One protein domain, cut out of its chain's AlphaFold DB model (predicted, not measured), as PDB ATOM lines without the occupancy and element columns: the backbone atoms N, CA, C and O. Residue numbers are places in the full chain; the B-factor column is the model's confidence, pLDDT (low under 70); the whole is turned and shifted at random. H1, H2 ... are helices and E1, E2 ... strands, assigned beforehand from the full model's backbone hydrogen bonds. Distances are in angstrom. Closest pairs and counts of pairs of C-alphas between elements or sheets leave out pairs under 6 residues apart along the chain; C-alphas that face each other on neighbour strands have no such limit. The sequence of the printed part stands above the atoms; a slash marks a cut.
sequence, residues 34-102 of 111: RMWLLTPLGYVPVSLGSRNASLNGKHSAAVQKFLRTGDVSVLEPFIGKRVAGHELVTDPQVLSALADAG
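AT A GLANCE: This is residues 34 to 102 of the 111 residues of an uncharacterized protein of Acidobacteria bacterium (UniProt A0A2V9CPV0). A hairpin of two strands, E1 and E2, sits over the earlier part of one long helix, H1, with E1 the strand nearer to it; a short helix, H2, crosses near the other end of H1, about perpendicular to it. Between the two helices a long stretch with no named element, residues 70 to 91, folds back beside H1. The printed part has 69 residues, with two named strands and then two named helices in the order E1, E2, H1, H2; the sheet, of order E1 - E2, is antiparallel, and the class is mixed, helices and strands. The whole is compact, with a radius of gyration of the C-alphas of 11.3 A, and rounded, spanning 30 by 23 by 18 A.

IN THESE COORDINATES: Find C-alpha 34 at (256.704, 90.340, 228.432); from there E1 runs through residues 34 to 39, 15.4 A from first to last C-alpha. E2 follows at residues 42 to 48 and is 17.4 A long. Look next for C-alpha 50 at (259.203, 82.298, 234.563), where H1 begins; it holds residues 50 to 69 and is 28.4 A long. H2, residues 92 to 100, is 12.1 A long and ends with C-alpha 100 at (256.928, 111.697, 242.350).

HOW THE PARTS SIT: Start with the hairpin of E1 and E2, antiparallel neighbours whose directions stand at 141 degrees. Look there at N 35 and O 46, which are within hydrogen-bond range at 2.9 A, and at N 44 and O 37, which are within hydrogen-bond range at 3.0 A. From E1 go to H1: the closest C-alphas of the two, those of Leu 37 and Asn 56, are 6.8 A apart. E2 and H1 are near each other, with 5 pairs of C-alphas within 10 A. H1 touches H2 with residues 63 to 67 alone; the closest C-alphas, those of Leu 67 and Ser 96, are 7.2 A apart, and the lines of the helices stand about perpendicular, at 81 degrees. Between E2 and H2 the closest C-alphas are those of Gly 42 and Leu 98, 7.2 A apart. In H1 and H2 every O i to N i+4 pair is within hydrogen-bond range.

THE WHOLE: The two C-alphas farthest apart, those of Gly 49 and Asp 100, are 30.5 A from each other. The printed part has no cut. The links E1 to E2 and E2 to H1 are tight, and the link H1 to H2 is long, with 22 residues; within it look for residues 82 to 83, which pair with residues 86 to 87, antiparallel. The mean pLDDT of the printed part is 84.4, and one printed residue, Gly 102, is under 70.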
ATOM      1  N   ARG A  34     256.389  88.916 228.574       77.94
ATOM      2  CA  ARG A  34     256.704  90.340 228.432       77.94
ATOM      3  C   ARG A  34     256.254  91.061 229.696       77.94
ATOM      4  O   ARG A  34     255.085  90.975 230.053       77.94
ATOM      5  N   MET A  35     257.181  91.728 230.368       79.19
ATOM      6  CA  MET A  35     256.921  92.498 231.581       79.19
ATOM      7  C   MET A  35     257.648  93.832 231.516       79.19
ATOM      8  O   MET A  35     258.688  93.949 230.869       79.19
ATOM      9  N   TRP A  36     257.115  94.815 232.227       82.50
ATOM     10  CA  TRP A  36     257.817  96.059 232.492       82.50
ATOM     11  C   TRP A  36     258.797  95.847 233.644       82.50
ATOM     12  O   TRP A  36     258.440  95.261 234.668       82.50
ATOM     13  N   LEU A  37     260.039  96.278 233.453       82.62
ATOM     14  CA  LEU A  37     261.089  96.235 234.462       82.62
ATOM     15  C   LEU A  37     261.423  97.656 234.887       82.62
ATOM     16  O   LEU A  37     261.708  98.492 234.030       82.62
ATOM     17  N   LEU A  38     261.394  97.904 236.193       82.06
ATOM     18  CA  LEU A  38     261.793  99.184 236.761       82.06
ATOM     19  C   LEU A  38     263.320  99.296 236.747       82.06
ATOM     20  O   LEU A  38     264.013  98.480 237.352       82.06
ATOM     21  N   THR A  39     263.828 100.313 236.061       77.62
ATOM     22  CA  THR A  39     265.248 100.680 236.031       77.62
ATOM     23  C   THR A  39     265.417 102.106 236.557       77.62
ATOM     24  O   THR A  39     264.425 102.836 236.633       77.62
ATOM     25  N   PRO A  40     266.644 102.547 236.891       71.44
ATOM     26  CA  PRO A  40     266.876 103.925 237.335       71.44
ATOM     27  C   PRO A  40     266.429 104.984 236.316       71.44
ATOM     28  O   PRO A  40     266.118 106.106 236.692       71.44
ATOM     29  N   LEU A  41     266.369 104.624 235.029       72.62
ATOM     30  CA  LEU A  41     265.924 105.497 233.938       72.62
ATOM     31  C   LEU A  41     264.413 105.381 233.651       72.62
ATOM     32  O   LEU A  41     263.924 105.972 232.693       72.62
ATOM     33  N   GLY A  42     263.673 104.596 234.440       72.12
ATOM     34  CA  GLY A  42     262.251 104.311 234.239       72.12
ATOM     35  C   GLY A  42     261.974 102.877 233.783       72.12
ATOM     36  O   GLY A  42     262.797 101.974 233.953       72.12
ATOM     37  N   TYR A  43     260.783 102.633 233.229       80.75
ATOM     38  CA  TYR A  43     260.372 101.287 232.823       80.75
ATOM     39  C   TYR A  43     260.856 100.912 231.432       80.75
ATOM     40  O   TYR A  43     260.608 101.619 230.457       80.75
ATOM     41  N   VAL A  44     261.440  99.721 231.327       81.31
ATOM     42  CA  VAL A  44     261.812  99.113 230.047       81.31
ATOM     43  C   VAL A  44     261.039  97.811 229.823       81.31
ATOM     44  O   VAL A  44     260.866  97.024 230.761       81.31
ATOM     45  N   PRO A  45     260.540  97.551 228.601       81.38
ATOM     46  CA  PRO A  45     259.861  96.302 228.301       81.38
ATOM     47  C   PRO A  45     260.893  95.182 228.127       81.38
ATOM     48  O   PRO A  45     261.752  95.236 227.249       81.38
ATOM     49  N   VAL A  46     260.789  94.125 228.933       81.38
ATOM     50  CA  VAL A  46     261.696  92.969 228.898       81.38
ATOM     51  C   VAL A  46     260.933  91.665 228.695       81.38
ATOM     52  O   VAL A  46     259.790  91.506 229.115       81.38
ATOM     53  N   SER A  47     261.573  90.692 228.042       82.06
ATOM     54  CA  SER A  47     261.049  89.328 227.905       82.06
ATOM     55  C   SER A  47     261.743  88.403 228.898       82.06
ATOM     56  O   SER A  47     262.916  88.071 228.727       82.06
ATOM     57  N   LEU A  48     261.018  87.967 229.928       80.00
ATOM     58  CA  LEU A  48     261.563  87.206 231.052       80.00
ATOM     59  C   LEU A  48     261.083  85.757 231.042       80.00
ATOM     60  O   LEU A  48     259.912  85.484 230.802       80.00
ATOM     61  N   GLY A  49     261.974  84.817 231.363       78.50
ATOM     62  CA  GLY A  49     261.558  83.463 231.737       78.50
ATOM     63  C   GLY A  49     260.820  83.463 233.080       78.50
ATOM     64  O   GLY A  49     260.981  84.389 233.874       78.50
ATOM     65  N   SER A  50     260.065  82.400 233.370       76.06
ATOM     66  CA  SER A  50     259.203  82.298 234.563       76.06
ATOM     67  C   SER A  50     259.884  82.698 235.879       76.06
ATOM     68  O   SER A  50     259.305  83.446 236.660       76.06
ATOM     69  N   ARG A  51     261.131  82.268 236.115       78.62
ATOM     70  CA  ARG A  51     261.884  82.602 237.338       78.62
ATOM     71  C   ARG A  51     262.141  84.105 237.476       78.62
ATOM     72  O   ARG A  51     261.907  84.673 238.539       78.62
ATOM     73  N   ASN A  52     262.591  84.739 236.396       83.94
ATOM     74  CA  ASN A  52     262.880  86.172 236.375       83.94
ATOM     75  C   ASN A  52     261.592  86.999 236.408       83.94
ATOM     76  O   ASN A  52     261.559  88.033 237.061       83.94
ATOM     77  N   ALA A  53     260.523  86.514 235.773       80.62
ATOM     78  CA  ALA A  53     259.203  87.128 235.836       80.62
ATOM     79  C   ALA A  53     258.659  87.151 237.274       80.62
ATOM     80  O   ALA A  53     258.210  88.187 237.756       80.62
ATOM     81  N   SER A  54     258.772  86.034 238.002       83.00
ATOM     82  CA  SER A  54     258.392  85.985 239.418       83.00
ATOM     83  C   SER A  54     259.251  86.898 240.292       83.00
ATOM     84  O   SER A  54     258.726  87.508 241.218       83.00
ATOM     85  N   LEU A  55     260.555  87.005 240.016       87.25
ATOM     86  CA  LEU A  55     261.434  87.920 240.747       87.25
ATOM     87  C   LEU A  55     261.044  89.386 240.506       87.25
ATOM     88  O   LEU A  55     260.902  90.129 241.473       87.25
ATOM     89  N   ASN A  56     260.801  89.765 239.249       86.50
ATOM     90  CA  ASN A  56     260.351  91.106 238.869       86.50
ATOM     91  C   ASN A  56     259.003  91.469 239.515       86.50
ATOM     92  O   ASN A  56     258.840  92.559 240.055       86.50
ATOM     93  N   GLY A  57     258.050  90.530 239.531       84.38
ATOM     94  CA  GLY A  57     256.759  90.735 240.194       84.38
ATOM     95  C   GLY A  57     256.889  90.938 241.707       84.38
ATOM     96  O   GLY A  57     256.269  91.839 242.261       84.38
ATOM     97  N   LYS A  58     257.737  90.148 242.382       88.56
ATOM     98  CA  LYS A  58     258.004  90.322 243.822       88.56
ATOM     99  C   LYS A  58     258.665  91.664 244.130       88.56
ATOM    100  O   LYS A  58     258.294  92.294 245.111       88.56
ATOM    101  N   HIS A  59     259.618  92.086 243.299       90.12
ATOM    102  CA  HIS A  59     260.267  93.391 243.431       90.12
ATOM    103  C   HIS A  59     259.259  94.527 243.264       90.12
ATOM    104  O   HIS A  59     259.178  95.394 244.123       90.12
ATOM    105  N   SER A  60     258.402  94.454 242.245       87.00
ATOM    106  CA  SER A  60     257.349  95.453 242.026       87.00
ATOM    107  C   SER A  60     256.387  95.554 243.216       87.00
ATOM    108  O   SER A  60     256.050  96.652 243.651       87.00
ATOM    109  N   ALA A  61     255.984  94.417 243.794       86.75
ATOM    110  CA  ALA A  61     255.146  94.397 244.993       86.75
ATOM    111  C   ALA A  61     255.863  94.981 246.226       86.75
ATOM    112  O   ALA A  61     255.239  95.666 247.036       86.75
ATOM    113  N   ALA A  62     257.169  94.739 246.368       89.75
ATOM    114  CA  ALA A  62     257.975  95.323 247.435       89.75
ATOM    115  C   ALA A  62     258.109  96.845 247.282       89.75
ATOM    116  O   ALA A  62     257.921  97.557 248.262       89.75
ATOM    117  N   VAL A  63     258.329  97.344 246.061       88.44
ATOM    118  CA  VAL A  63     258.342  98.785 245.758       88.44
ATOM    119  C   VAL A  63     257.000  99.427 246.114       88.44
ATOM    120  O   VAL A  63     256.982 100.432 246.814       88.44
ATOM    121  N   GLN A  64     255.870  98.822 245.732       86.50
ATOM    122  CA  GLN A  64     254.543  99.317 246.134       86.50
ATOM    123  C   GLN A  64     254.375  99.361 247.653       86.50
ATOM    124  O   GLN A  64     253.847 100.332 248.196       86.50
ATOM    125  N   LYS A  65     254.819  98.310 248.354       88.56
ATOM    126  CA  LYS A  65     254.756  98.270 249.815       88.56
ATOM    127  C   LYS A  65     255.608  99.384 250.424       88.56
ATOM    128  O   LYS A  65     255.085 100.111 251.258       88.56
ATOM    129  N   PHE A  66     256.851  99.545 249.971       89.81
ATOM    130  CA  PHE A  66     257.743 100.622 250.398       89.81
ATOM    131  C   PHE A  66     257.098 101.996 250.193       89.81
ATOM    132  O   PHE A  66     257.021 102.767 251.139       89.81
ATOM    133  N   LEU A  67     256.544 102.284 249.015       86.69
ATOM    134  CA  LEU A  67     255.920 103.585 248.739       86.69
ATOM    135  C   LEU A  67     254.691 103.854 249.608       86.69
ATOM    136  O   LEU A  67     254.404 104.998 249.939       86.69
ATOM    137  N   ARG A  68     253.967 102.801 250.001       86.75
ATOM    138  CA  ARG A  68     252.799 102.924 250.875       86.75
ATOM    139  C   ARG A  68     253.163 103.055 252.353       86.75
ATOM    140  O   ARG A  68     252.431 103.705 253.088       86.75
ATOM    141  N   THR A  69     254.211 102.373 252.819       89.31
ATOM    142  CA  THR A  69     254.512 102.252 254.258       89.31
ATOM    143  C   THR A  69     255.809 102.931 254.690       89.31
ATOM    144  O   THR A  69     256.069 102.994 255.885       89.31
ATOM    145  N   GLY A  70     256.649 103.379 253.755       89.12
ATOM    146  CA  GLY A  70     258.008 103.872 254.008       89.12
ATOM    147  C   GLY A  70     258.996 102.796 254.479       89.12
ATOM    148  O   GLY A  70     260.118 103.111 254.862       89.12
ATOM    149  N   ASP A  71     258.598 101.522 254.476       91.00
ATOM    150  CA  ASP A  71     259.389 100.420 255.033       91.00
ATOM    151  C   ASP A  71     260.479  99.996 254.046       91.00
ATOM    152  O   ASP A  71     260.184  99.345 253.047       91.00
ATOM    153  N   VAL A  72     261.732 100.366 254.312       91.25
ATOM    154  CA  VAL A  72     262.881 100.063 253.440       91.25
ATOM    155  C   VAL A  72     263.283  98.584 253.511       91.25
ATOM    156  O   VAL A  72     263.805  98.045 252.534       91.25
ATOM    157  N   SER A  73     262.975  97.887 254.613       91.81
ATOM    158  CA  SER A  73     263.395  96.491 254.827       91.81
ATOM    159  C   SER A  73     262.848  95.534 253.761       91.81
ATOM    160  O   SER A  73     263.452  94.516 253.425       91.81
ATOM    161  N   VAL A  74     261.720  95.887 253.137       92.00
ATOM    162  CA  VAL A  74     261.096  95.093 252.066       92.00
ATOM    163  C   VAL A  74     261.929  95.073 250.783       92.00
ATOM    164  O   VAL A  74     261.717  94.197 249.943       92.00
ATOM    165  N   LEU A  75     262.858  96.020 250.621       92.25
ATOM    166  CA  LEU A  75     263.724  96.161 249.449       92.25
ATOM    167  C   LEU A  75     265.055  95.419 249.608       92.25
ATOM    168  O   LEU A  75     265.644  95.023 248.602       92.25
ATOM    169  N   GLU A  76     265.494  95.155 250.842       91.25
ATOM    170  CA  GLU A  76     266.759  94.469 251.146       91.25
ATOM    171  C   GLU A  76     266.956  93.156 250.375       91.25
ATOM    172  O   GLU A  76     268.035  92.949 249.811       91.25
ATOM    173  N   PRO A  77     265.935  92.281 250.224       91.50
ATOM    174  CA  PRO A  77     266.108  91.029 249.500       91.50
ATOM    175  C   PRO A  77     266.415  91.212 248.012       91.50
ATOM    176  O   PRO A  77     266.677  90.215 247.337       91.50
ATOM    177  N   PHE A  78     266.298  92.420 247.463       90.38
ATOM    178  CA  PHE A  78     266.486  92.715 246.045       90.38
ATOM    179  C   PHE A  78     267.799  93.442 245.743       90.38
ATOM    180  O   PHE A  78     268.138  93.565 244.567       90.38
ATOM    181  N   ILE A  79     268.558  93.845 246.767       89.50
ATOM    182  CA  ILE A  79     269.846  94.529 246.609       89.50
ATOM    183  C   ILE A  79     270.808  93.637 245.809       89.50
ATOM    184  O   ILE A  79     270.943  92.441 246.085       89.50
ATOM    185  N   GLY A  80     271.435  94.201 244.770       87.88
ATOM    186  CA  GLY A  80     272.376  93.497 243.889       87.88
ATOM    187  C   GLY A  80     271.741  92.461 242.951       87.88
ATOM    188  O   GLY A  80     272.448  91.789 242.191       87.88
ATOM    189  N   LYS A  81     270.412  92.282 242.972       89.31
ATOM    190  CA  LYS A  81     269.742  91.329 242.078       89.31
ATOM    191  C   LYS A  81     269.574  91.912 240.688       89.31
ATOM    192  O   LYS A  81     269.192  93.064 240.508       89.31
ATOM    193  N   ARG A  82     269.784  91.056 239.686       87.69
ATOM    194  CA  ARG A  82     269.674  91.422 238.274       87.69
ATOM    195  C   ARG A  82     268.594  90.621 237.566       87.69
ATOM    196  O   ARG A  82     268.477  89.407 237.735       87.69
ATOM    197  N   VAL A  83     267.835  91.304 236.722       83.38
ATOM    198  CA  VAL A  83     266.795  90.745 235.863       83.38
ATOM    199  C   VAL A  83     267.073  91.194 234.434       83.38
ATOM    200  O   VAL A  83     267.176  92.380 234.154       83.38
ATOM    201  N   ALA A  84     267.231  90.230 233.519       80.12
ATOM    202  CA  ALA A  84     267.545  90.492 232.107       80.12
ATOM    203  C   ALA A  84     268.751  91.431 231.879       80.12
ATOM    204  O   ALA A  84     268.774  92.185 230.917       80.12
ATOM    205  N   GLY A  85     269.757  91.376 232.757       83.38
ATOM    206  CA  GLY A  85     270.959  92.211 232.663       83.38
ATOM    207  C   GLY A  85     270.853  93.565 233.370       83.38
ATOM    208  O   GLY A  85     271.889  94.182 233.608       83.38
ATOM    209  N   HIS A  86     269.663  93.977 233.804       83.50
ATOM    210  CA  HIS A  86     269.455  95.207 234.568       83.50
ATOM    211  C   HIS A  86     269.395  94.915 236.064       83.50
ATOM    212  O   HIS A  86     268.833  93.902 236.478       83.50
ATOM    213  N   GLU A  87     269.987  95.786 236.868       87.69
ATOM    214  CA  GLU A  87     269.886  95.723 238.323       87.69
ATOM    215  C   GLU A  87     268.537  96.267 238.794       87.69
ATOM    216  O   GLU A  87     268.000  97.213 238.215       87.69
ATOM    217  N   LEU A  88     267.962  95.621 239.808       87.50
ATOM    218  CA  LEU A  88     266.702  96.047 240.400       87.50
ATOM    219  C   LEU A  88     266.925  97.291 241.259       87.50
ATOM    220  O   LEU A  88     267.798  97.306 242.120       87.50
ATOM    221  N   VAL A  89     266.104  98.319 241.046       88.19
ATOM    222  CA  VAL A  89     266.183  99.563 241.822       88.19
ATOM    223  C   VAL A  89     265.714  99.310 243.252       88.19
ATOM    224  O   VAL A  89     264.552  98.963 243.472       88.19
ATOM    225  N   THR A  90     266.604  99.488 244.222       90.44
ATOM    226  CA  THR A  90     266.299  99.333 245.655       90.44
ATOM    227  C   THR A  90     266.590 100.577 246.478       90.44
ATOM    228  O   THR A  90     266.286 100.579 247.664       90.44
ATOM    229  N   ASP A  91     267.180 101.614 245.881       88.62
ATOM    230  CA  ASP A  91     267.453 102.870 246.572       88.62
ATOM    231  C   ASP A  91     266.128 103.607 246.860       88.62
ATOM    232  O   ASP A  91     265.425 103.973 245.910       88.62
ATOM    233  N   PRO A  92     265.775 103.831 248.142       87.19
ATOM    234  CA  PRO A  92     264.565 104.549 248.530       87.19
ATOM    235  C   PRO A  92     264.441 105.929 247.881       87.19
ATOM    236  O   PRO A  92     263.349 106.292 247.455       87.19
ATOM    237  N   GLN A  93     265.542 106.679 247.762       87.19
ATOM    238  CA  GLN A  93     265.537 108.029 247.191       87.19
ATOM    239  C   GLN A  93     265.207 107.990 245.699       87.19
ATOM    240  O   GLN A  93     264.384 108.764 245.217       87.19
ATOM    241  N   VAL A  94     265.796 107.035 244.972       86.06
ATOM    242  CA  VAL A  94     265.513 106.833 243.544       86.06
ATOM    243  C   VAL A  94     264.066 106.382 243.341       86.06
ATOM    244  O   VAL A  94     263.390 106.867 242.437       86.06
ATOM    245  N   LEU A  95     263.564 105.474 244.182       86.00
ATOM    246  CA  LEU A  95     262.183 104.996 244.096       86.00
ATOM    247  C   LEU A  95     261.165 106.103 244.391       86.00
ATOM    248  O   LEU A  95     260.179 106.205 243.664       86.00
ATOM    249  N   SER A  96     261.411 106.936 245.403       82.88
ATOM    250  CA  SER A  96     260.580 108.105 245.703       82.88
ATOM    251  C   SER A  96     260.600 109.118 244.559       82.88
ATOM    252  O   SER A  96     259.538 109.508 244.092       82.88
ATOM    253  N   ALA A  97     261.774 109.445 244.010       82.75
ATOM    254  CA  ALA A  97     261.877 110.356 242.869       82.75
ATOM    255  C   ALA A  97     261.129 109.835 241.624       82.75
ATOM    256  O   ALA A  97     260.461 110.597 240.925       82.75
ATOM    257  N   LEU A  98     261.199 108.527 241.351       80.94
ATOM    258  CA  LEU A  98     260.450 107.899 240.256       80.94
ATOM    259  C   LEU A  98     258.935 107.893 240.515       80.94
ATOM    260  O   LEU A  98     258.157 107.991 239.562       80.94
ATOM    261  N   ALA A  99     258.515 107.770 241.778       79.06
ATOM    262  CA  ALA A  99     257.114 107.857 242.181       79.06
ATOM    263  C   ALA A  99     256.565 109.274 241.981       79.06
ATOM    264  O   ALA A  99     255.536 109.434 241.328       79.06
ATOM    265  N   ASP A 100     257.291 110.282 242.468       76.25
ATOM    266  CA  ASP A 100     256.928 111.697 242.350       76.25
ATOM    267  C   ASP A 100     256.869 112.152 240.887       76.25
ATOM    268  O   ASP A 100     255.998 112.929 240.501       76.25
ATOM    269  N   ALA A 101     257.738 111.605 240.032       75.06
ATOM    270  CA  ALA A 101     257.714 111.852 238.592       75.06
ATOM    271  C   ALA A 101     256.526 111.189 237.858       75.06
ATOM    272  O   ALA A 101     256.429 111.295 236.635       75.06
ATOM    273  N   GLY A 102     255.658 110.442 238.555       68.25
ATOM    274  CA  GLY A 102     254.571 109.668 237.944       68.25
ATOM    275  C   GLY A 102     255.065 108.551 237.017       68.25
ATOM    276  O   GLY A 102     254.292 107.986 236.242       68.25
TER     277      GLY A 102